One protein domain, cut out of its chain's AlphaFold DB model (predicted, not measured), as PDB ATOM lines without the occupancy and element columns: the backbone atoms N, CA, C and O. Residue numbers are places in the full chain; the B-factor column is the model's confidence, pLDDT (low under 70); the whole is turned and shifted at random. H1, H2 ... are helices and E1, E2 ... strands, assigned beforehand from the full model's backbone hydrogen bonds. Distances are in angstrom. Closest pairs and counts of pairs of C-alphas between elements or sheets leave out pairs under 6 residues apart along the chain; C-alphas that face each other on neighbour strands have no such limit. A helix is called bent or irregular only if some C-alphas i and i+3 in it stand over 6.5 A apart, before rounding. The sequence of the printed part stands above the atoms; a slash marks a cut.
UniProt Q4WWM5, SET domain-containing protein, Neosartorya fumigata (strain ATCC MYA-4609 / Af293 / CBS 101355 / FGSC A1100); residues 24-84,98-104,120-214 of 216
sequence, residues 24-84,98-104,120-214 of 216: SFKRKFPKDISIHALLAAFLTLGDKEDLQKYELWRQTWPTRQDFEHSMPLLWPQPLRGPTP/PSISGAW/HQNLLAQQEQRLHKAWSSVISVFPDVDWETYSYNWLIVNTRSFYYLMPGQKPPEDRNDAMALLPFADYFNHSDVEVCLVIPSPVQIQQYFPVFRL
ATOM      1  N   SER A  24     -26.212  31.255 -55.201       96.12
ATOM      2  CA  SER A  24     -27.222  30.191 -55.264       96.12
ATOM      3  C   SER A  24     -27.896  29.964 -53.911       96.12
ATOM      4  O   SER A  24     -29.113  29.824 -53.861       96.12
ATOM      5  N   PHE A  25     -27.127  30.002 -52.819       97.50
ATOM      6  CA  PHE A  25     -27.641  29.876 -51.460       97.50
ATOM      7  C   PHE A  25     -28.367  31.150 -51.008       97.50
ATOM      8  O   PHE A  25     -29.522  31.089 -50.595       97.50
ATOM      9  N   LYS A  26     -27.742  32.329 -51.165       96.75
ATOM     10  CA  LYS A  26     -28.331  33.617 -50.738       96.75
ATOM     11  C   LYS A  26     -29.680  33.914 -51.387       96.75
ATOM     12  O   LYS A  26     -30.567  34.434 -50.723       96.75
ATOM     13  N   ARG A  27     -29.845  33.583 -52.672       97.12
ATOM     14  CA  ARG A  27     -31.080  33.845 -53.431       97.12
ATOM     15  C   ARG A  27     -32.296  33.051 -52.953       97.12
ATOM     16  O   ARG A  27     -33.395  33.366 -53.396       97.12
ATOM     17  N   LYS A  28     -32.109  32.041 -52.099       97.31
ATOM     18  CA  LYS A  28     -33.217  31.293 -51.495       97.31
ATOM     19  C   LYS A  28     -33.950  32.109 -50.423       97.31
ATOM     20  O   LYS A  28     -35.098  31.812 -50.130       97.31
ATOM     21  N   PHE A  29     -33.300  33.130 -49.863       97.19
ATOM     22  CA  PHE A  29     -33.839  33.953 -48.784       97.19
ATOM     23  C   PHE A  29     -34.364  35.307 -49.288       97.19
ATOM     24  O   PHE A  29     -33.942  35.778 -50.352       97.19
ATOM     25  N   PRO A  30     -35.244  35.971 -48.513       94.31
ATOM     26  CA  PRO A  30     -35.619  37.363 -48.745       94.31
ATOM     27  C   PRO A  30     -34.401  38.294 -48.807       94.31
ATOM     28  O   PRO A  30     -33.369  38.042 -48.185       94.31
ATOM     29  N   LYS A  31     -34.518  39.401 -49.553       90.38
ATOM     30  CA  LYS A  31     -33.415  40.369 -49.719       90.38
ATOM     31  C   LYS A  31     -33.029  41.075 -48.415       90.38
ATOM     32  O   LYS A  31     -31.907  41.552 -48.310       90.38
ATOM     33  N   ASP A  32     -33.959  41.150 -47.473       90.69
ATOM     34  CA  ASP A  32     -33.864  41.805 -46.168       90.69
ATOM     35  C   ASP A  32     -33.594  40.818 -45.018       90.69
ATOM     36  O   ASP A  32     -33.765  41.162 -43.849       90.69
ATOM     37  N   ILE A  33     -33.168  39.585 -45.324       95.12
ATOM     38  CA  ILE A  33     -32.712  38.649 -44.293       95.12
ATOM     39  C   ILE A  33     -31.549  39.257 -43.496       95.12
ATOM     40  O   ILE A  33     -30.609  39.809 -44.074       95.12
ATOM     41  N   SER A  34     -31.582  39.112 -42.167       94.69
ATOM     42  CA  SER A  34     -30.482  39.587 -41.328       94.69
ATOM     43  C   SER A  34     -29.194  38.822 -41.624       94.69
ATOM     44  O   SER A  34     -29.211  37.623 -41.936       94.69
ATOM     45  N   ILE A  35     -28.046  39.489 -41.482       94.31
ATOM     46  CA  ILE A  35     -26.750  38.836 -41.715       94.31
ATOM     47  C   ILE A  35     -26.556  37.657 -40.758       94.31
ATOM     48  O   ILE A  35     -26.052  36.613 -41.174       94.31
ATOM     49  N   HIS A  36     -27.004  37.788 -39.509       93.62
ATOM     50  CA  HIS A  36     -26.966  36.704 -38.528       93.62
ATOM     51  C   HIS A  36     -27.740  35.470 -38.998       93.62
ATOM     52  O   HIS A  36     -27.195  34.366 -38.985       93.62
ATOM     53  N   ALA A  37     -28.983  35.659 -39.458       96.88
ATOM     54  CA  ALA A  37     -29.813  34.563 -39.949       96.88
ATOM     55  C   ALA A  37     -29.166  33.883 -41.160       96.88
ATOM     56  O   ALA A  37     -29.107  32.657 -41.218       96.88
ATOM     57  N   LEU A  38     -28.625  34.675 -42.088       97.81
ATOM     58  CA  LEU A  38     -27.984  34.167 -43.295       97.81
ATOM     59  C   LEU A  38     -26.693  33.383 -42.999       97.81
ATOM     60  O   LEU A  38     -26.482  32.318 -43.578       97.81
ATOM     61  N   LEU A  39     -25.831  33.889 -42.108       97.75
ATOM     62  CA  LEU A  39     -24.596  33.205 -41.707       97.75
ATOM     63  C   LEU A  39     -24.900  31.896 -40.968       97.75
ATOM     64  O   LEU A  39     -24.318  30.865 -41.302       97.75
ATOM     65  N   ALA A  40     -25.836  31.922 -40.013       98.06
ATOM     66  CA  ALA A  40     -26.249  30.737 -39.264       98.06
ATOM     67  C   ALA A  40     -26.884  29.683 -40.183       98.06
ATOM     68  O   ALA A  40     -26.543  28.503 -40.107       98.06
ATOM     69  N   ALA A  41     -27.748  30.110 -41.110       98.38
ATOM     70  CA  ALA A  41     -28.349  29.225 -42.098       98.38
ATOM     71  C   ALA A  41     -27.291  28.587 -42.998       98.38
ATOM     72  O   ALA A  41     -27.337  27.383 -43.223       98.38
ATOM     73  N   PHE A  42     -26.310  29.357 -43.476       98.38
ATOM     74  CA  PHE A  42     -25.228  28.822 -44.302       98.38
ATOM     75  C   PHE A  42     -24.373  27.792 -43.553       98.38
ATOM     76  O   PHE A  42     -24.075  26.743 -44.107       98.38
ATOM     77  N   LEU A  43     -24.040  28.034 -42.283       98.12
ATOM     78  CA  LEU A  43     -23.309  27.065 -41.451       98.12
ATOM     79  C   LEU A  43     -24.102  25.779 -41.161       98.12
ATOM     80  O   LEU A  43     -23.507  24.737 -40.879       98.12
ATOM     81  N   THR A  44     -25.432  25.858 -41.223       98.25
ATOM     82  CA  THR A  44     -26.347  24.737 -40.956       98.25
ATOM     83  C   THR A  44     -26.648  23.935 -42.226       98.25
ATOM     84  O   THR A  44     -26.680  22.712 -42.185       98.25
ATOM     85  N   LEU A  45     -26.876  24.620 -43.350       98.12
ATOM     86  CA  LEU A  45     -27.516  24.072 -44.555       98.12
ATOM     87  C   LEU A  45     -26.694  24.287 -45.836       98.12
ATOM     88  O   LEU A  45     -27.176  23.990 -46.929       98.12
ATOM     89  N   GLY A  46     -25.503  24.878 -45.733       96.81
ATOM     90  CA  GLY A  46     -24.603  25.077 -46.864       96.81
ATOM     91  C   GLY A  46     -24.087  23.755 -47.431       96.81
ATOM     92  O   GLY A  46     -24.003  22.749 -46.725       96.81
ATOM     93  N   ASP A  47     -23.717  23.773 -48.710       96.56
ATOM     94  CA  ASP A  47     -23.157  22.602 -49.377       96.56
ATOM     95  C   ASP A  47     -21.815  22.211 -48.731       96.56
ATOM     96  O   ASP A  47     -21.051  23.058 -48.247       96.56
ATOM     97  N   LYS A  48     -21.511  20.908 -48.706       95.19
ATOM     98  CA  LYS A  48     -20.325  20.378 -48.012       95.19
ATOM     99  C   LYS A  48     -19.035  20.972 -48.568       95.19
ATOM    100  O   LYS A  48     -18.126  21.280 -47.804       95.19
ATOM    101  N   GLU A  49     -18.973  21.170 -49.878       95.12
ATOM    102  CA  GLU A  49     -17.839  21.750 -50.596       95.12
ATOM    103  C   GLU A  49     -17.567  23.192 -50.144       95.12
ATOM    104  O   GLU A  49     -16.415  23.602 -49.982       95.12
ATOM    105  N   ASP A  50     -18.628  23.958 -49.879       94.75
ATOM    106  CA  ASP A  50     -18.517  25.334 -49.409       94.75
ATOM    107  C   ASP A  50     -18.120  25.417 -47.931       94.75
ATOM    108  O   ASP A  50     -17.425  26.361 -47.533       94.75
ATOM    109  N   LEU A  51     -18.535  24.437 -47.122       95.69
ATOM    110  CA  LEU A  51     -18.265  24.387 -45.684       95.69
ATOM    111  C   LEU A  51     -16.934  23.719 -45.326       95.69
ATOM    112  O   LEU A  51     -16.359  24.057 -44.292       95.69
ATOM    113  N   GLN A  52     -16.387  22.857 -46.189       95.38
ATOM    114  CA  GLN A  52     -15.204  22.031 -45.913       95.38
ATOM    115  C   GLN A  52     -14.013  22.825 -45.352       95.38
ATOM    116  O   GLN A  52     -13.330  22.383 -44.430       95.38
ATOM    117  N   LYS A  53     -13.771  24.030 -45.876       92.88
ATOM    118  CA  LYS A  53     -12.671  24.912 -45.440       92.88
ATOM    119  C   LYS A  53     -12.808  25.431 -44.002       92.88
ATOM    120  O   LYS A  53     -11.832  25.939 -43.457       92.88
ATOM    121  N   TYR A  54     -13.999  25.347 -43.415       94.62
ATOM    122  CA  TYR A  54     -14.287  25.796 -42.055       94.62
ATOM    123  C   TYR A  54     -14.279  24.650 -41.042       94.62
ATOM    124  O   TYR A  54     -14.203  24.927 -39.853       94.62
ATOM    125  N   GLU A  55     -14.299  23.387 -41.473       94.38
ATOM    126  CA  GLU A  55     -14.499  22.228 -40.589       94.38
ATOM    127  C   GLU A  55     -13.491  22.150 -39.434       94.38
ATOM    128  O   GLU A  55     -13.891  21.987 -38.285       94.38
ATOM    129  N   LEU A  56     -12.196  22.371 -39.691       94.56
ATOM    130  CA  LEU A  56     -11.185  22.381 -38.621       94.56
ATOM    131  C   LEU A  56     -11.392  23.520 -37.612       94.56
ATOM    132  O   LEU A  56     -11.120  23.348 -36.430       94.56
ATOM    133  N   TRP A  57     -11.879  24.676 -38.063       95.06
ATOM    134  CA  TRP A  57     -12.210  25.793 -37.175       95.06
ATOM    135  C   TRP A  57     -13.503  25.522 -36.392       95.06
ATOM    136  O   TRP A  57     -13.588  25.855 -35.218       95.06
ATOM    137  N   ARG A  58     -14.487  24.844 -36.991       95.56
ATOM    138  CA  ARG A  58     -15.726  24.449 -36.299       95.56
ATOM    139  C   ARG A  58     -15.471  23.483 -35.148       95.56
ATOM    140  O   ARG A  58     -16.167  23.537 -34.143       95.56
ATOM    141  N   GLN A  59     -14.450  22.634 -35.262       95.38
ATOM    142  CA  GLN A  59     -14.056  21.704 -34.198       95.38
ATOM    143  C   GLN A  59     -13.530  22.396 -32.932       95.38
ATOM    144  O   GLN A  59     -13.413  21.748 -31.898       95.38
ATOM    145  N   THR A  60     -13.218  23.695 -32.986       95.12
ATOM    146  CA  THR A  60     -12.763  24.461 -31.816       95.12
ATOM    147  C   THR A  60     -13.883  25.270 -31.164       95.12
ATOM    148  O   THR A  60     -13.618  26.103 -30.294       95.12
ATOM    149  N   TRP A  61     -15.118  25.134 -31.642       95.81
ATOM    150  CA  TRP A  61     -16.244  25.894 -31.123       95.81
ATOM    151  C   TRP A  61     -16.716  25.359 -29.766       95.81
ATOM    152  O   TRP A  61     -16.561  24.170 -29.492       95.81
ATOM    153  N   PRO A  62     -17.321  26.221 -28.923       95.44
ATOM    154  CA  PRO A  62     -17.996  25.782 -27.713       95.44
ATOM    155  C   PRO A  62     -19.057  24.742 -28.042       95.44
ATOM    156  O   PRO A  62     -19.675  24.765 -29.113       95.44
ATOM    157  N   THR A  63     -19.289  23.847 -27.100       96.69
ATOM    158  CA  THR A  63     -20.398  22.908 -27.161       96.69
ATOM    159  C   THR A  63     -21.721  23.634 -26.917       96.69
ATOM    160  O   THR A  63     -21.768  24.759 -26.415       96.69
ATOM    161  N   ARG A  64     -22.836  22.979 -27.248       96.38
ATOM    162  CA  ARG A  64     -24.173  23.470 -26.887       96.38
ATOM    163  C   ARG A  64     -24.319  23.654 -25.370       96.38
ATOM    164  O   ARG A  64     -24.851  24.672 -24.938       96.38
ATOM    165  N   GLN A  65     -23.776  22.723 -24.587       96.75
ATOM    166  CA  GLN A  65     -23.820  22.766 -23.126       96.75
ATOM    167  C   GLN A  65     -23.090  23.992 -22.556       96.75
ATOM    168  O   GLN A  65     -23.577  24.610 -21.611       96.75
ATOM    169  N   ASP A  66     -21.963  24.393 -23.155       94.81
ATOM    170  CA  ASP A  66     -21.245  25.606 -22.738       94.81
ATOM    171  C   ASP A  66     -22.144  26.846 -22.831       94.81
ATOM    172  O   ASP A  66     -22.120  27.701 -21.943       94.81
ATOM    173  N   PHE A  67     -22.984  26.933 -23.869       94.81
ATOM    174  CA  PHE A  67     -23.961  28.014 -24.004       94.81
ATOM    175  C   PHE A  67     -25.106  27.892 -22.998       94.81
ATOM    176  O   PHE A  67     -25.501  28.892 -22.408       94.81
ATOM    177  N   GLU A  68     -25.633  26.692 -22.768       93.62
ATOM    178  CA  GLU A  68     -26.732  26.468 -21.819       93.62
ATOM    179  C   GLU A  68     -26.347  26.844 -20.387       93.62
ATOM    180  O   GLU A  68     -27.161  27.393 -19.648       93.62
ATOM    181  N   HIS A  69     -25.090  26.623 -20.007       90.88
ATOM    182  CA  HIS A  69     -24.588  26.984 -18.685       90.88
ATOM    183  C   HIS A  69     -24.323  28.483 -18.505       90.88
ATOM    184  O   HIS A  69     -24.194  28.943 -17.374       90.88
ATOM    185  N   SER A  70     -24.235  29.261 -19.587       88.75
ATOM    186  CA  SER A  70     -23.697  30.624 -19.522       88.75
ATOM    187  C   SER A  70     -24.563  31.709 -20.154       88.75
ATOM    188  O   SER A  70     -24.425  32.879 -19.808       88.75
ATOM    189  N   MET A  71     -25.484  31.354 -21.049       90.81
ATOM    190  CA  MET A  71     -26.315  32.318 -21.761       90.81
ATOM    191  C   MET A  71     -27.731  32.372 -21.178       90.81
ATOM    192  O   MET A  71     -28.472  31.400 -21.329       90.81
ATOM    193  N   PRO A  72     -28.182  33.529 -20.645       90.31
ATOM    194  CA  PRO A  72     -29.557  33.708 -20.164       90.31
ATOM    195  C   PRO A  72     -30.640  33.310 -21.172       90.31
ATOM    196  O   PRO A  72     -31.704  32.844 -20.782       90.31
ATOM    197  N   LEU A  73     -30.342  33.428 -22.471       91.19
ATOM    198  CA  LEU A  73     -31.209  32.996 -23.569       91.19
ATOM    199  C   LEU A  73     -31.586  31.504 -23.513       91.19
ATOM    200  O   LEU A  73     -32.626  31.116 -24.040       91.19
ATOM    201  N   LEU A  74     -30.745  30.670 -22.898       92.38
ATOM    202  CA  LEU A  74     -30.923  29.221 -22.811       92.38
ATOM    203  C   LEU A  74     -31.228  28.731 -21.390       92.38
ATOM    204  O   LEU A  74     -31.569  27.564 -21.215       92.38
ATOM    205  N   TRP A  75     -31.158  29.595 -20.375       90.25
ATOM    206  CA  TRP A  75     -31.429  29.202 -18.988       90.25
ATOM    207  C   TRP A  75     -32.886  28.757 -18.790       90.25
ATOM    208  O   TRP A  75     -33.756  29.165 -19.549       90.25
ATOM    209  N   PRO A  76     -33.232  27.953 -17.780       87.62
ATOM    210  CA  PRO A  76     -34.633  27.701 -17.440       87.62
ATOM    211  C   PRO A  76     -35.404  28.996 -17.120       87.62
ATOM    212  O   PRO A  76     -34.833  29.924 -16.547       87.62
ATOM    213  N   GLN A  77     -36.707  29.042 -17.432       81.62
ATOM    214  CA  GLN A  77     -37.570  30.223 -17.240       81.62
ATOM    215  C   GLN A  77     -37.453  30.877 -15.846       81.62
ATOM    216  O   GLN A  77     -37.325  32.100 -15.790       81.62
ATOM    217  N   PRO A  78     -37.381  30.124 -14.725       80.31
ATOM    218  CA  PRO A  78     -37.235  30.729 -13.398       80.31
ATOM    219  C   PRO A  78     -35.966  31.576 -13.217       80.31
ATOM    220  O   PRO A  78     -35.941  32.464 -12.372       80.31
ATOM    221  N   LEU A  79     -34.908  31.326 -14.000       82.69
ATOM    222  CA  LEU A  79     -33.651  32.079 -13.934       82.69
ATOM    223  C   LEU A  79     -33.632  33.301 -14.863       82.69
ATOM    224  O   LEU A  79     -32.748  34.148 -14.738       82.69
ATOM    225  N   ARG A  80     -34.589  33.404 -15.794       79.62
ATOM    226  CA  ARG A  80     -34.682  34.512 -16.761       79.62
ATOM    227  C   ARG A  80     -35.409  35.741 -16.210       79.62
ATOM    228  O   ARG A  80     -35.322  36.814 -16.801       79.62
ATOM    229  N   GLY A  81     -36.083  35.597 -15.068       69.56
ATOM    230  CA  GLY A  81     -36.935  36.637 -14.500       69.56
ATOM    231  C   GLY A  81     -38.215  36.873 -15.319       69.56
ATOM    232  O   GLY A  81     -38.470  36.173 -16.300       69.56
ATOM    233  N   PRO A  82     -39.038  37.857 -14.923       63.81
ATOM    234  CA  PRO A  82     -40.289  38.159 -15.607       63.81
ATOM    235  C   PRO A  82     -40.017  38.712 -17.011       63.81
ATOM    236  O   PRO A  82     -39.397  39.763 -17.179       63.81
ATOM    237  N   THR A  83     -40.495  38.005 -18.033       55.97
ATOM    238  CA  THR A  83     -40.417  38.451 -19.430       55.97
ATOM    239  C   THR A  83     -41.667  39.260 -19.795       55.97
ATOM    240  O   THR A  83     -42.765  38.817 -19.471       55.97
ATOM    241  N   PRO A  84     -41.570  40.377 -20.542       51.31
ATOM    242  CA  PRO A  84     -42.741  41.176 -20.934       51.31
ATOM    243  C   PRO A  84     -43.736  40.444 -21.858       51.31
ATOM    244  O   PRO A  84     -44.811  40.972 -22.124       51.31
ATOM    245  N   PRO A  98     -30.697  44.843 -14.614       80.38
ATOM    246  CA  PRO A  98     -31.718  45.643 -15.296       80.38
ATOM    247  C   PRO A  98     -31.460  45.847 -16.791       80.38
ATOM    248  O   PRO A  98     -32.398  45.882 -17.574       80.38
ATOM    249  N   SER A  99     -30.198  45.917 -17.225       81.94
ATOM    250  CA  SER A  99     -29.868  45.968 -18.657       81.94
ATOM    251  C   SER A  99     -30.386  44.745 -19.418       81.94
ATOM    252  O   SER A  99     -30.806  44.854 -20.568       81.94
ATOM    253  N   ILE A 100     -30.415  43.582 -18.769       83.62
ATOM    254  CA  ILE A 100     -30.791  42.318 -19.392       83.62
ATOM    255  C   ILE A 100     -32.286  42.063 -19.302       83.62
ATOM    256  O   ILE A 100     -32.913  41.807 -20.329       83.62
ATOM    257  N   SER A 101     -32.852  42.186 -18.104       79.88
ATOM    258  CA  SER A 101     -34.276  41.940 -17.862       79.88
ATOM    259  C   SER A 101     -35.174  43.143 -18.160       79.88
ATOM    260  O   SER A 101     -36.369  42.980 -18.358       79.88
ATOM    261  N   GLY A 102     -34.627  44.362 -18.160       76.75
ATOM    262  CA  GLY A 102     -35.397  45.611 -18.222       76.75
ATOM    263  C   GLY A 102     -36.097  46.001 -16.917       76.75
ATOM    264  O   GLY A 102     -36.676  47.093 -16.832       76.75
ATOM    265  N   ALA A 103     -36.039  45.148 -15.890       73.06
ATOM    266  CA  ALA A 103     -36.647  45.403 -14.594       73.06
ATOM    267  C   ALA A 103     -35.592  45.822 -13.561       73.06
ATOM    268  O   ALA A 103     -34.493  45.274 -13.474       73.06
ATOM    269  N   TRP A 104     -35.934  46.835 -12.768       68.25
ATOM    270  CA  TRP A 104     -35.095  47.311 -11.674       68.25
ATOM    271  C   TRP A 104     -35.407  46.499 -10.419       68.25
ATOM    272  O   TRP A 104     -36.398  46.757  -9.744       68.25
ATOM    273  N   HIS A 120     -29.896  49.615 -24.555       70.94
ATOM    274  CA  HIS A 120     -29.133  48.821 -23.587       70.94
ATOM    275  C   HIS A 120     -30.001  48.221 -22.465       70.94
ATOM    276  O   HIS A 120     -29.499  47.927 -21.381       70.94
ATOM    277  N   GLN A 121     -31.307  48.089 -22.698       79.69
ATOM    278  CA  GLN A 121     -32.284  47.515 -21.768       79.69
ATOM    279  C   GLN A 121     -33.088  46.415 -22.470       79.69
ATOM    280  O   GLN A 121     -33.189  46.410 -23.694       79.69
ATOM    281  N   ASN A 122     -33.710  45.508 -21.711       82.06
ATOM    282  CA  ASN A 122     -34.479  44.378 -22.263       82.06
ATOM    283  C   ASN A 122     -33.662  43.513 -23.235       82.06
ATOM    284  O   ASN A 122     -34.188  42.984 -24.215       82.06
ATOM    285  N   LEU A 123     -32.355  43.413 -23.000       86.44
ATOM    286  CA  LEU A 123     -31.433  42.742 -23.904       86.44
ATOM    287  C   LEU A 123     -31.848  41.274 -24.134       86.44
ATOM    288  O   LEU A 123     -31.843  40.813 -25.274       86.44
ATOM    289  N   LEU A 124     -32.308  40.555 -23.106       87.88
ATOM    290  CA  LEU A 124     -32.778  39.175 -23.280       87.88
ATOM    291  C   LEU A 124     -33.934  39.079 -24.291       87.88
ATOM    292  O   LEU A 124     -33.817  38.359 -25.282       87.88
ATOM    293  N   ALA A 125     -34.987  39.877 -24.100       85.88
ATOM    294  CA  ALA A 125     -36.149  39.895 -24.988       85.88
ATOM    295  C   ALA A 125     -35.773  40.282 -26.432       85.88
ATOM    296  O   ALA A 125     -36.289  39.710 -27.392       85.88
ATOM    297  N   GLN A 126     -34.826  41.212 -26.605       87.69
ATOM    298  CA  GLN A 126     -34.322  41.576 -27.933       87.69
ATOM    299  C   GLN A 126     -33.622  40.398 -28.631       87.69
ATOM    300  O   GLN A 126     -33.796  40.215 -29.836       87.69
ATOM    301  N   GLN A 127     -32.843  39.583 -27.909       90.81
ATOM    302  CA  GLN A 127     -32.190  38.405 -28.502       90.81
ATOM    303  C   GLN A 127     -33.174  37.287 -28.811       90.81
ATOM    304  O   GLN A 127     -33.069  36.682 -29.875       90.81
ATOM    305  N   GLU A 128     -34.153  37.052 -27.937       91.94
ATOM    306  CA  GLU A 128     -35.237  36.101 -28.195       91.94
ATOM    307  C   GLU A 128     -35.983  36.470 -29.479       91.94
ATOM    308  O   GLU A 128     -36.135  35.641 -30.379       91.94
ATOM    309  N   GLN A 129     -36.349  37.746 -29.631       92.38
ATOM    310  CA  GLN A 129     -37.007  38.242 -30.838       92.38
ATOM    311  C   GLN A 129     -36.127  38.083 -32.088       92.38
ATOM    312  O   GLN A 129     -36.625  37.715 -33.156       92.38
ATOM    313  N   ARG A 130     -34.818  38.340 -31.979       93.25
ATOM    314  CA  ARG A 130     -33.870  38.186 -33.093       93.25
ATOM    315  C   ARG A 130     -33.716  36.737 -33.524       93.25
ATOM    316  O   ARG A 130     -33.782  36.474 -34.723       93.25
ATOM    317  N   LEU A 131     -33.542  35.818 -32.577       95.94
ATOM    318  CA  LEU A 131     -33.471  34.387 -32.857       95.94
ATOM    319  C   LEU A 131     -34.781  33.899 -33.484       95.94
ATOM    320  O   LEU A 131     -34.746  33.225 -34.508       95.94
ATOM    321  N   HIS A 132     -35.932  34.307 -32.945       96.56
ATOM    322  CA  HIS A 132     -37.239  33.934 -33.486       96.56
ATOM    323  C   HIS A 132     -37.454  34.448 -34.921       96.56
ATOM    324  O   HIS A 132     -37.878  33.694 -35.802       96.56
ATOM    325  N   LYS A 133     -37.119  35.718 -35.197       96.19
ATOM    326  CA  LYS A 133     -37.191  36.291 -36.553       96.19
ATOM    327  C   LYS A 133     -36.246  35.564 -37.511       96.19
ATOM    328  O   LYS A 133     -36.652  35.217 -38.617       96.19
ATOM    329  N   ALA A 134     -35.010  35.311 -37.078       96.88
ATOM    330  CA  ALA A 134     -34.011  34.591 -37.860       96.88
ATOM    331  C   ALA A 134     -34.486  33.170 -38.201       96.88
ATOM    332  O   ALA A 134     -34.448  32.774 -39.364       96.88
ATOM    333  N   TRP A 135     -35.023  32.453 -37.215       97.81
ATOM    334  CA  TRP A 135     -35.610  31.132 -37.393       97.81
ATOM    335  C   TRP A 135     -36.765  31.136 -38.389       97.81
ATOM    336  O   TRP A 135     -36.766  30.341 -39.324       97.81
ATOM    337  N   SER A 136     -37.695  32.083 -38.245       97.62
ATOM    338  CA  SER A 136     -38.854  32.233 -39.134       97.62
ATOM    339  C   SER A 136     -38.424  32.416 -40.597       97.62
ATOM    340  O   SER A 136     -38.978  31.795 -41.507       97.62
ATOM    341  N   SER A 137     -37.384  33.221 -40.837       96.88
ATOM    342  CA  SER A 137     -36.801  33.388 -42.174       96.88
ATOM    343  C   SER A 137     -36.164  32.108 -42.714       96.88
ATOM    344  O   SER A 137     -36.179  31.901 -43.923       96.88
ATOM    345  N   VAL A 138     -35.612  31.249 -41.858       97.81
ATOM    346  CA  VAL A 138     -34.912  30.032 -42.289       97.81
ATOM    347  C   VAL A 138     -35.866  28.873 -42.530       97.81
ATOM    348  O   VAL A 138     -35.800  28.264 -43.597       97.81
ATOM    349  N   ILE A 139     -36.800  28.620 -41.615       97.69
ATOM    350  CA  ILE A 139     -37.762  27.519 -41.749       97.69
ATOM    351  C   ILE A 139     -38.731  27.718 -42.924       97.69
ATOM    352  O   ILE A 139     -39.177  26.750 -43.530       97.69
ATOM    353  N   SER A 140     -39.004  28.969 -43.320       97.19
ATOM    354  CA  SER A 140     -39.804  29.258 -44.524       97.19
ATOM    355  C   SER A 140     -39.128  28.834 -45.835       97.19
ATOM    356  O   SER A 140     -39.811  28.625 -46.836       97.19
ATOM    357  N   VAL A 141     -37.799  28.696 -45.839       97.50
ATOM    358  CA  VAL A 141     -37.002  28.285 -47.004       97.50
ATOM    359  C   VAL A 141     -36.607  26.811 -46.911       97.50
ATOM    360  O   VAL A 141     -36.569  26.114 -47.925       97.50
ATOM    361  N   PHE A 142     -36.318  26.336 -45.699       97.44
ATOM    362  CA  PHE A 142     -35.908  24.967 -45.403       97.44
ATOM    363  C   PHE A 142     -36.799  24.393 -44.289       97.44
ATOM    364  O   PHE A 142     -36.409  24.456 -43.128       97.44
ATOM    365  N   PRO A 143     -37.983  23.845 -44.613       97.25
ATOM    366  CA  PRO A 143     -38.950  23.393 -43.606       97.25
ATOM    367  C   PRO A 143     -38.446  22.262 -42.703       97.25
ATOM    368  O   PRO A 143     -38.843  22.185 -41.546       97.25
ATOM    369  N   ASP A 144     -37.545  21.423 -43.219       97.25
ATOM    370  CA  ASP A 144     -37.009  20.248 -42.518       97.25
ATOM    371  C   ASP A 144     -35.743  20.555 -41.698       97.25
ATOM    372  O   ASP A 144     -35.050  19.643 -41.243       97.25
ATOM    373  N   VAL A 145     -35.374  21.832 -41.559       97.69
ATOM    374  CA  VAL A 145     -34.188  22.223 -40.795       97.69
ATOM    375  C   VAL A 145     -34.355  21.853 -39.321       97.69
ATOM    376  O   VAL A 145     -35.355  22.174 -38.682       97.69
ATOM    377  N   ASP A 146     -33.341  21.199 -38.764       97.62
ATOM    378  CA  ASP A 146     -33.307  20.874 -37.345       97.62
ATOM    379  C   ASP A 146     -33.084  22.137 -36.498       97.62
ATOM    380  O   ASP A 146     -32.123  22.892 -36.699       97.62
ATOM    381  N   TRP A 147     -33.980  22.353 -35.532       97.50
ATOM    382  CA  TRP A 147     -33.929  23.501 -34.630       97.50
ATOM    383  C   TRP A 147     -32.645  23.515 -33.801       97.50
ATOM    384  O   TRP A 147     -32.027  24.572 -33.656       97.50
ATOM    385  N   GLU A 148     -32.222  22.368 -33.272       97.50
ATOM    386  CA  GLU A 148     -31.066  22.286 -32.376       97.50
ATOM    387  C   GLU A 148     -29.771  22.664 -33.101       97.50
ATOM    388  O   GLU A 148     -28.993  23.492 -32.617       97.50
ATOM    389  N   THR A 149     -29.590  22.153 -34.318       97.88
ATOM    390  CA  THR A 149     -28.446  22.468 -35.179       97.88
ATOM    391  C   THR A 149     -28.447  23.935 -35.611       97.88
ATOM    392  O   THR A 149     -27.409  24.603 -35.555       97.88
ATOM    393  N   TYR A 150     -29.599  24.465 -36.031       98.56
ATOM    394  CA  TYR A 150     -29.696  25.862 -36.451       98.56
ATOM    395  C   TYR A 150     -29.440  26.826 -35.293       98.56
ATOM    396  O   TYR A 150     -28.617  27.737 -35.414       98.56
ATOM    397  N   SER A 151     -30.128  26.621 -34.168       98.25
ATOM    398  CA  SER A 151     -29.994  27.470 -32.983       98.25
ATOM    399  C   SER A 151     -28.564  27.434 -32.443       98.25
ATOM    400  O   SER A 151     -28.021  28.489 -32.127       98.25
ATOM    401  N   TYR A 152     -27.893  26.276 -32.458       98.44
ATOM    402  CA  TYR A 152     -26.466  26.179 -32.148       98.44
ATOM    403  C   TYR A 152     -25.601  27.075 -33.052       98.44
ATOM    404  O   TYR A 152     -24.843  27.911 -32.558       98.44
ATOM    405  N   ASN A 153     -25.739  26.968 -34.378       98.38
ATOM    406  CA  ASN A 153     -24.964  27.803 -35.300       98.38
ATOM    407  C   ASN A 153     -25.315  29.295 -35.168       98.38
ATOM    408  O   ASN A 153     -24.450  30.153 -35.349       98.38
ATOM    409  N   TRP A 154     -26.559  29.628 -34.817       97.81
ATOM    410  CA  TRP A 154     -26.953  31.001 -34.519       97.81
ATOM    411  C   TRP A 154     -26.243  31.541 -33.270       97.81
ATOM    412  O   TRP A 154     -25.715  32.652 -33.313       97.81
ATOM    413  N   LEU A 155     -26.144  30.751 -32.194       96.81
ATOM    414  CA  LEU A 155     -25.415  31.121 -30.971       96.81
ATOM    415  C   LEU A 155     -23.927  31.358 -31.254       96.81
ATOM    416  O   LEU A 155     -23.347  32.323 -30.751       96.81
ATOM    417  N   ILE A 156     -23.326  30.534 -32.116       96.56
ATOM    418  CA  ILE A 156     -21.951  30.730 -32.589       96.56
ATOM    419  C   ILE A 156     -21.803  32.086 -33.280       96.56
ATOM    420  O   ILE A 156     -20.943  32.879 -32.899       96.56
ATOM    421  N   VAL A 157     -22.659  32.394 -34.258       95.75
ATOM    422  CA  VAL A 157     -22.615  33.682 -34.972       95.75
ATOM    423  C   VAL A 157     -22.821  34.851 -34.002       95.75
ATOM    424  O   VAL A 157     -22.092  35.836 -34.072       95.75
ATOM    425  N   ASN A 158     -23.767  34.733 -33.073       93.12
ATOM    426  CA  ASN A 158     -24.111  35.788 -32.120       93.12
ATOM    427  C   ASN A 158     -22.988  36.083 -31.103       93.12
ATOM    428  O   ASN A 158     -22.861  37.210 -30.634       93.12
ATOM    429  N   THR A 159     -22.158  35.095 -30.759       91.00
ATOM    430  CA  THR A 159     -21.123  35.231 -29.710       91.00
ATOM    431  C   THR A 159     -19.693  35.391 -30.242       91.00
ATOM    432  O   THR A 159     -18.816  35.890 -29.520       91.00
ATOM    433  N   ARG A 160     -19.441  34.978 -31.494       92.25
ATOM    434  CA  ARG A 160     -18.103  34.930 -32.121       92.25
ATOM    435  C   ARG A 160     -17.945  35.830 -33.349       92.25
ATOM    436  O   ARG A 160     -16.891  35.811 -33.986       92.25
ATOM    437  N   SER A 161     -18.963  36.614 -33.697       91.31
ATOM    438  CA  SER A 161     -18.864  37.588 -34.782       91.31
ATOM    439  C   SER A 161     -18.154  38.881 -34.363       91.31
ATOM    440  O   SER A 161     -18.093  39.259 -33.194       91.31
ATOM    441  N   PHE A 162     -17.592  39.559 -35.358       89.00
ATOM    442  CA  PHE A 162     -16.954  40.864 -35.244       89.00
ATOM    443  C   PHE A 162     -17.679  41.849 -36.153       89.00
ATOM    444  O   PHE A 162     -18.124  41.476 -37.244       89.00
ATOM    445  N   TYR A 163     -17.725  43.114 -35.734       86.75
ATOM    446  CA  TYR A 163     -18.235  44.187 -36.570       86.75
ATOM    447  C   TYR A 163     -17.315  44.323 -37.776       86.75
ATOM    448  O   TYR A 163     -16.096  44.460 -37.632       86.75
ATOM    449  N   TYR A 164     -17.899  44.280 -38.963       85.00
ATOM    450  CA  TYR A 164     -17.170  44.205 -40.211       85.00
ATOM    451  C   TYR A 164     -17.831  45.043 -41.296       85.00
ATOM    452  O   TYR A 164     -18.964  44.779 -41.702       85.00
ATOM    453  N   LEU A 165     -17.066  45.992 -41.832       84.94
ATOM    454  CA  LEU A 165     -17.405  46.725 -43.046       84.94
ATOM    455  C   LEU A 165     -16.224  46.705 -44.011       84.94
ATOM    456  O   LEU A 165     -15.079  46.949 -43.623       84.94
ATOM    457  N   MET A 166     -16.503  46.473 -45.293       79.06
ATOM    458  CA  MET A 166     -15.508  46.720 -46.333       79.06
ATOM    459  C   MET A 166     -15.239  48.223 -46.473       79.06
ATOM    460  O   MET A 166     -16.150  49.030 -46.261       79.06
ATOM    461  N   PRO A 167     -14.034  48.613 -46.925       78.94
ATOM    462  CA  PRO A 167     -13.737  50.000 -47.259       78.94
ATOM    463  C   PRO A 167     -14.792  50.589 -48.201       78.94
ATOM    464  O   PRO A 167     -15.114  49.998 -49.233       78.94
ATOM    465  N   GLY A 168     -15.349  51.739 -47.822       82.44
ATOM    466  CA  GLY A 168     -16.378  52.444 -48.590       82.44
ATOM    467  C   GLY A 168     -17.821  51.968 -48.372       82.44
ATOM    468  O   GLY A 168     -18.733  52.576 -48.930       82.44
ATOM    469  N   GLN A 169     -18.073  50.930 -47.564       84.56
ATOM    470  CA  GLN A 169     -19.442  50.587 -47.162       84.56
ATOM    471  C   GLN A 169     -19.946  51.539 -46.075       84.56
ATOM    472  O   GLN A 169     -19.239  51.832 -45.113       84.56
ATOM    473  N   LYS A 170     -21.194  51.997 -46.217       87.62
ATOM    474  CA  LYS A 170     -21.883  52.720 -45.147       87.62
ATOM    475  C   LYS A 170     -22.320  51.727 -44.062       87.62
ATOM    476  O   LYS A 170     -22.761  50.633 -44.422       87.62
ATOM    477  N   PRO A 171     -22.225  52.094 -42.773       87.44
ATOM    478  CA  PRO A 171     -22.830  51.316 -41.702       87.44
ATOM    479  C   PRO A 171     -24.324  51.080 -41.970       87.44
ATOM    480  O   PRO A 171     -25.003  52.018 -42.396       87.44
ATOM    481  N   PRO A 172     -24.831  49.856 -41.755       86.88
ATOM    482  CA  PRO A 172     -26.264  49.593 -41.772       86.88
ATOM    483  C   PRO A 172     -26.962  50.299 -40.604       86.88
ATOM    484  O   PRO A 172     -26.318  50.697 -39.630       86.88
ATOM    485  N   GLU A 173     -28.286  50.417 -40.698       86.38
ATOM    486  CA  GLU A 173     -29.131  50.915 -39.607       86.38
ATOM    487  C   GLU A 173     -29.041  49.992 -38.383       86.38
ATOM    488  O   GLU A 173     -28.688  50.443 -37.293       86.38
ATOM    489  N   ASP A 174     -29.241  48.681 -38.574       84.88
ATOM    490  CA  ASP A 174     -28.916  47.690 -37.549       84.88
ATOM    491  C   ASP A 174     -27.445  47.283 -37.662       84.88
ATOM    492  O   ASP A 174     -27.029  46.593 -38.591       84.88
ATOM    493  N   ARG A 175     -26.646  47.645 -36.656       82.88
ATOM    494  CA  ARG A 175     -25.237  47.239 -36.550       82.88
ATOM    495  C   ARG A 175     -25.035  45.722 -36.631       82.88
ATOM    496  O   ARG A 175     -23.969  45.299 -37.054       82.88
ATOM    497  N   ASN A 176     -26.031  44.911 -36.273       83.19
ATOM    498  CA  ASN A 176     -25.987  43.445 -36.351       83.19
ATOM    499  C   ASN A 176     -26.041  42.913 -37.791       83.19
ATOM    500  O   ASN A 176     -25.768  41.732 -38.015       83.19
ATOM    501  N   ASP A 177     -26.294  43.797 -38.757       86.75
ATOM    502  CA  ASP A 177     -26.152  43.560 -40.190       86.75
ATOM    503  C   ASP A 177     -24.799  44.039 -40.741       86.75
ATOM    504  O   ASP A 177     -24.627  44.253 -41.940       86.75
ATOM    505  N   ALA A 178     -23.798  44.186 -39.875       88.25
ATOM    506  CA  ALA A 178     -22.403  44.395 -40.250       88.25
ATOM    507  C   ALA A 178     -21.507  43.417 -39.488       88.25
ATOM    508  O   ALA A 178     -20.649  43.832 -38.717       88.25
ATOM    509  N   MET A 179     -21.728  42.112 -39.675       89.69
ATOM    510  CA  MET A 179     -21.000  41.053 -38.965       89.69
ATOM    511  C   MET A 179     -20.190  40.144 -39.888       89.69
ATOM    512  O   MET A 179     -20.593  39.826 -41.010       89.69
ATOM    513  N   ALA A 180     -19.059  39.671 -39.371       91.88
ATOM    514  CA  ALA A 180     -18.245  38.616 -39.961       91.88
ATOM    515  C   ALA A 180     -17.696  37.680 -38.883       91.88
ATOM    516  O   ALA A 180     -17.421  38.110 -37.766       91.88
ATOM    517  N   LEU A 181     -17.469  36.416 -39.235       93.69
ATOM    518  CA  LEU A 181     -16.704  35.495 -38.398       93.69
ATOM    519  C   LEU A 181     -15.256  35.441 -38.883       93.69
ATOM    520  O   LEU A 181     -14.983  35.319 -40.084       93.69
ATOM    521  N   LEU A 182     -14.328  35.556 -37.939       92.56
ATOM    522  CA  LEU A 182     -12.894  35.602 -38.193       92.56
ATOM    523  C   LEU A 182     -12.258  34.386 -37.515       92.56
ATOM    524  O   LEU A 182     -11.997  34.457 -36.314       92.56
ATOM    525  N   PRO A 183     -11.998  33.294 -38.258       90.75
ATOM    526  CA  PRO A 183     -11.324  32.132 -37.693       90.75
ATOM    527  C   PRO A 183     -10.035  32.528 -36.970       90.75
ATOM    528  O   PRO A 183      -9.312  33.411 -37.445       90.75
ATOM    529  N   PHE A 184      -9.759  31.875 -35.840       84.94
ATOM    530  CA  PHE A 184      -8.634  32.118 -34.923       84.94
ATOM    531  C   PHE A 184      -8.728  33.409 -34.101       84.94
ATOM    532  O   PHE A 184      -8.293  33.430 -32.952       84.94
ATOM    533  N   ALA A 185      -9.295  34.490 -34.648       86.19
ATOM    534  CA  ALA A 185      -9.470  35.733 -33.894       86.19
ATOM    535  C   ALA A 185     -10.547  35.591 -32.808       86.19
ATOM    536  O   ALA A 185     -10.471  36.234 -31.766       86.19
ATOM    537  N   ASP A 186     -11.522  34.711 -33.023       85.06
ATOM    538  CA  ASP A 186     -12.580  34.392 -32.070       85.06
ATOM    539  C   ASP A 186     -12.112  33.550 -30.866       85.06
ATOM    540  O   ASP A 186     -12.916  33.255 -29.982       85.06
ATOM    541  N   TYR A 187     -10.835  33.151 -30.807       84.00
ATOM    542  CA  TYR A 187     -10.258  32.443 -29.652       84.00
ATOM    543  C   TYR A 187      -9.814  33.395 -28.543       84.00
ATOM    544  O   TYR A 187      -9.648  32.975 -27.399       84.00
ATOM    545  N   PHE A 188      -9.598  34.670 -28.869       81.06
ATOM    546  CA  PHE A 188      -9.178  35.647 -27.879       81.06
ATOM    547  C   PHE A 188     -10.344  35.975 -26.947       81.06
ATOM    548  O   PHE A 188     -11.406  36.456 -27.362       81.06
ATOM    549  N   ASN A 189     -10.119  35.711 -25.663       74.12
ATOM    550  CA  ASN A 189     -11.034  36.114 -24.609       74.12
ATOM    551  C   ASN A 189     -11.016  37.634 -24.439       74.12
ATOM    552  O   ASN A 189     -10.051  38.316 -24.791       74.12
ATOM    553  N   HIS A 190     -12.114  38.158 -23.905       70.00
ATOM    554  CA  HIS A 190     -12.181  39.556 -23.518       70.00
ATOM    555  C   HIS A 190     -11.444  39.772 -22.191       70.00
ATOM    556  O   HIS A 190     -11.346  38.864 -21.369       70.00
ATOM    557  N   SER A 191     -10.913  40.972 -22.009       66.88
ATOM    558  CA  SER A 191     -10.311  41.443 -20.768       66.88
ATOM    559  C   SER A 191     -10.609  42.932 -20.667       66.88
ATOM    560  O   SER A 191     -10.430  43.651 -21.653       66.88
ATOM    561  N   ASP A 192     -11.005  43.389 -19.481       60.44
ATOM    562  CA  ASP A 192     -11.254  44.810 -19.190       60.44
ATOM    563  C   ASP A 192      -9.975  45.656 -19.299       60.44
ATOM    564  O   ASP A 192     -10.011  46.879 -19.432       60.44
ATOM    565  N   VAL A 193      -8.818  44.992 -19.262       55.31
ATOM    566  CA  VAL A 193      -7.521  45.569 -19.603       55.31
ATOM    567  C   VAL A 193      -7.281  45.331 -21.092       55.31
ATOM    568  O   VAL A 193      -7.274  44.181 -21.530       55.31
ATOM    569  N   GLU A 194      -7.071  46.391 -21.877       55.31
ATOM    570  CA  GLU A 194      -6.758  46.281 -23.309       55.31
ATOM    571  C   GLU A 194      -5.427  45.538 -23.527       55.31
ATOM    572  O   GLU A 194      -4.347  46.130 -23.477       55.31
ATOM    573  N   VAL A 195      -5.488  44.226 -23.776       53.28
ATOM    574  CA  VAL A 195      -4.291  43.411 -24.060       53.28
ATOM    575  C   VAL A 195      -4.091  43.204 -25.566       53.28
ATOM    576  O   VAL A 195      -2.955  43.102 -26.025       53.28
ATOM    577  N   CYS A 196      -5.173  43.164 -26.353       54.88
ATOM    578  CA  CYS A 196      -5.146  42.892 -27.795       54.88
ATOM    579  C   CYS A 196      -6.232  43.699 -28.524       54.88
ATOM    580  O   CYS A 196      -7.409  43.578 -28.195       54.88
ATOM    581  N   LEU A 197      -5.855  44.477 -29.542       56.00
ATOM    582  CA  LEU A 197      -6.787  45.190 -30.422       56.00
ATOM    583  C   LEU A 197      -6.773  44.548 -31.809       56.00
ATOM    584  O   LEU A 197      -5.707  44.284 -32.367       56.00
ATOM    585  N   VAL A 198      -7.952  44.335 -32.392       57.75
ATOM    586  CA  VAL A 198      -8.054  43.920 -33.794       57.75
ATOM    587  C   VAL A 198      -7.828  45.154 -34.661       57.75
ATOM    588  O   VAL A 198      -8.713  45.993 -34.797       57.75
ATOM    589  N   ILE A 199      -6.620  45.284 -35.213       56.75
ATOM    590  CA  ILE A 199      -6.267  46.390 -36.107       56.75
ATOM    591  C   ILE A 199      -6.494  45.932 -37.542       56.75
ATOM    592  O   ILE A 199      -5.846  44.986 -38.001       56.75
ATOM    593  N   PRO A 200      -7.397  46.579 -38.278       54.97
ATOM    594  CA  PRO A 200      -7.687  46.155 -39.622       54.97
ATOM    595  C   PRO A 200      -6.752  46.849 -40.626       54.97
ATOM    596  O   PRO A 200      -6.461  48.039 -40.537       54.97
ATOM    597  N   SER A 201      -6.266  46.088 -41.603       51.50
ATOM    598  CA  SER A 201      -5.464  46.594 -42.719       51.50
ATOM    599  C   SER A 201      -5.940  45.905 -43.998       51.50
ATOM    600  O   SER A 201      -5.812  44.682 -44.083       51.50
ATOM    601  N   PRO A 202      -6.552  46.590 -44.989       50.91
ATOM    602  CA  PRO A 202      -7.073  47.966 -45.055       50.91
ATOM    603  C   PRO A 202      -8.578  48.071 -44.697       50.91
ATOM    604  O   PRO A 202      -9.274  48.943 -45.202       50.91
ATOM    605  N   VAL A 203      -9.120  47.129 -43.920       50.97
ATOM    606  CA  VAL A 203     -10.575  46.985 -43.673       50.97
ATOM    607  C   VAL A 203     -10.997  47.742 -42.399       50.97
ATOM    608  O   VAL A 203     -10.144  48.331 -41.755       50.97
ATOM    609  N   GLN A 204     -12.277  47.801 -42.020       50.88
ATOM    610  CA  GLN A 204     -12.686  48.177 -40.659       50.88
ATOM    611  C   GLN A 204     -13.201  46.920 -39.954       50.88
ATOM    612  O   GLN A 204     -14.256  46.395 -40.306       50.88
ATOM    613  N   ILE A 205     -12.428  46.418 -38.993       53.81
ATOM    614  CA  ILE A 205     -12.825  45.336 -38.096       53.81
ATOM    615  C   ILE A 205     -12.756  45.906 -36.691       53.81
ATOM    616  O   ILE A 205     -11.706  46.378 -36.265       53.81
ATOM    617  N   GLN A 206     -13.876  45.867 -35.988       50.19
ATOM    618  CA  GLN A 206     -13.918  46.101 -34.553       50.19
ATOM    619  C   GLN A 206     -14.560  44.875 -33.930       50.19
ATOM    620  O   GLN A 206     -15.477  44.288 -34.504       50.19
ATOM    621  N   GLN A 207     -14.089  44.464 -32.759       50.47
ATOM    622  CA  GLN A 207     -14.856  43.499 -31.987       50.47
ATOM    623  C   GLN A 207     -16.201  44.149 -31.666       50.47
ATOM    624  O   GLN A 207     -16.254  45.202 -31.031       50.47
ATOM    625  N   TYR A 208     -17.280  43.590 -32.221       42.84
ATOM    626  CA  TYR A 208     -18.609  44.090 -31.924       42.84
ATOM    627  C   TYR A 208     -18.966  43.591 -30.539       42.84
ATOM    628  O   TYR A 208     -19.011  42.386 -30.303       42.84
ATOM    629  N   PHE A 209     -19.222  44.525 -29.639       46.22
ATOM    630  CA  PHE A 209     -19.806  44.224 -28.351       46.22
ATOM    631  C   PHE A 209     -21.284  44.589 -28.445       46.22
ATOM    632  O   PHE A 209     -21.648  45.734 -28.164       46.22
ATOM    633  N   PRO A 210     -22.179  43.665 -28.840       42.28
ATOM    634  CA  PRO A 210     -23.518  43.784 -28.308       42.28
ATOM    635  C   PRO A 210     -23.328  43.638 -26.785       42.28
ATOM    636  O   PRO A 210     -22.476  42.871 -26.333       42.28
ATOM    637  N   VAL A 211     -24.064  44.397 -25.977       37.34
ATOM    638  CA  VAL A 211     -23.926  44.499 -24.500       37.34
ATOM    639  C   VAL A 211     -24.002  43.132 -23.759       37.34
ATOM    640  O   VAL A 211     -23.839  43.039 -22.552       37.34
ATOM    641  N   PHE A 212     -24.166  42.038 -24.496       40.09
ATOM    642  CA  PHE A 212     -24.263  40.640 -24.095       40.09
ATOM    643  C   PHE A 212     -22.945  39.950 -23.751       40.09
ATOM    644  O   PHE A 212     -22.995  38.834 -23.246       40.09
ATOM    645  N   ARG A 213     -21.781  40.569 -23.986       43.06
ATOM    646  CA  ARG A 213     -20.512  40.039 -23.449       43.06
ATOM    647  C   ARG A 213     -20.223  40.456 -22.000       43.06
ATOM    648  O   ARG A 213     -19.234  39.990 -21.462       43.06
ATOM    649  N   LEU A 214     -21.086  41.246 -21.348       35.53
ATOM    650  CA  LEU A 214     -20.927  41.647 -19.935       35.53
ATOM    651  C   LEU A 214     -21.389  40.588 -18.907       35.53
ATOM    652  O   LEU A 214     -21.598  40.924 -17.746       35.53
TER     653      LEU A 214
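This is residues 24 to 84, 98 to 104 and 120 to 214 of the 216 residues of the protein "SET domain-containing protein" of Neosartorya fumigata (strain ATCC MYA-4609 / Af293 / CBS 101355 / FGSC A1100) (UniProt Q4WWM5). Three helices crossing one another steeply, H1, H6 and H7, make the core, and the last of them, H7, leads straight into a small sheet of three short strands. The short helices H2, H3 and H4 string out along the chain after H1, H5 sits by the first residues of H6, and long unnamed stretches, residues 166 to 178 and 182 to 203, loop out from the sheet. The printed part has 163 residues, with seven named helices and then three named strands along the chain; the class is mostly helix, though under half of the residues are in named elements. The sheet runs E2, E1, E3, all antiparallel. The whole is compact, with a radius of gyration of the C-alphas of 16.4 A and spans of 46 by 43 by 32 A.

Begin at H1, residues 35 to 45, which touches H7, residues 147 to 160, at a steep tilt of 48 degrees, opposite ways; the closest C-alphas, of Ala 40 and Trp 154, are 4.8 A apart. H1 also touches residues 131 to 138 of H6, residues 123 to 139, closest at the C-alphas of Ala 37 and Ala 134, 4.7 A. H6 and H7 only just touch, with 3 pairs of C-alphas within 8 A, the closest those of Leu 131 and Trp 154, 7.5 A. H2, residues 48 to 58, is close to H1 but not clearly touching, with the C-alphas of Leu 43 and Leu 51 closest at 7.1 A. H3, residues 64 to 68, is close to H7 but not clearly touching, with the C-alphas of Arg 64 and Tyr 152 closest at 6.3 A. H4, residues 77 to 80, is close to H5, residues 98 to 101, but not clearly touching, the C-alphas of Arg 80 and Ser 101 being closest at 7.5 A. H5 touches H6, with the C-alphas of Ile 100 and Leu 123 closest at 4.6 A. E1, residues 161 to 165, and E2, residues 179 to 181, form a hairpin, with N 162 and O 180 at 2.8 A. E1 and E3, residues 204 to 206, have N 163 and O 206 at 2.8 A. H1 and H7 only graze the sheet. Every O i to N i+4 pair is within hydrogen-bond range in H1, H3, H6 and H7; in H2 it is 2 of 7, beside 5 of 8 O i to N i+3 pairs, and H4 and H5 are too short for an i+4 pair.

Find C-alpha 35 at (-26.750, 38.836, -41.715), where H1 begins its 15.1 A. H2 spans 13.2 A and is irregular: C-alphas 53 and 56 are 7.4 A apart. H6, the longest helix, covers 24.3 A from C-alpha 123 at (-31.433, 42.742, -23.904), and H7 covers 19.7 A. E1 spans 12.4 A, and E3 ends at C-alpha 206, (-13.918, 46.101, -34.553).

The C-alphas farthest apart, of Glu 49 and Trp 104, are 49.7 A apart. Residues 85 to 97 and 105 to 119 are not printed, with gaps of 13.2 A from C-alpha 84 to 98 and 13.4 A from C-alpha 104 to 120. The links E1 to E2 and E2 to E3 are long. Look for pLDDT under 70 at residues 81 to 84, 104 and 191 to 214; the mean of the printed part is 84.5.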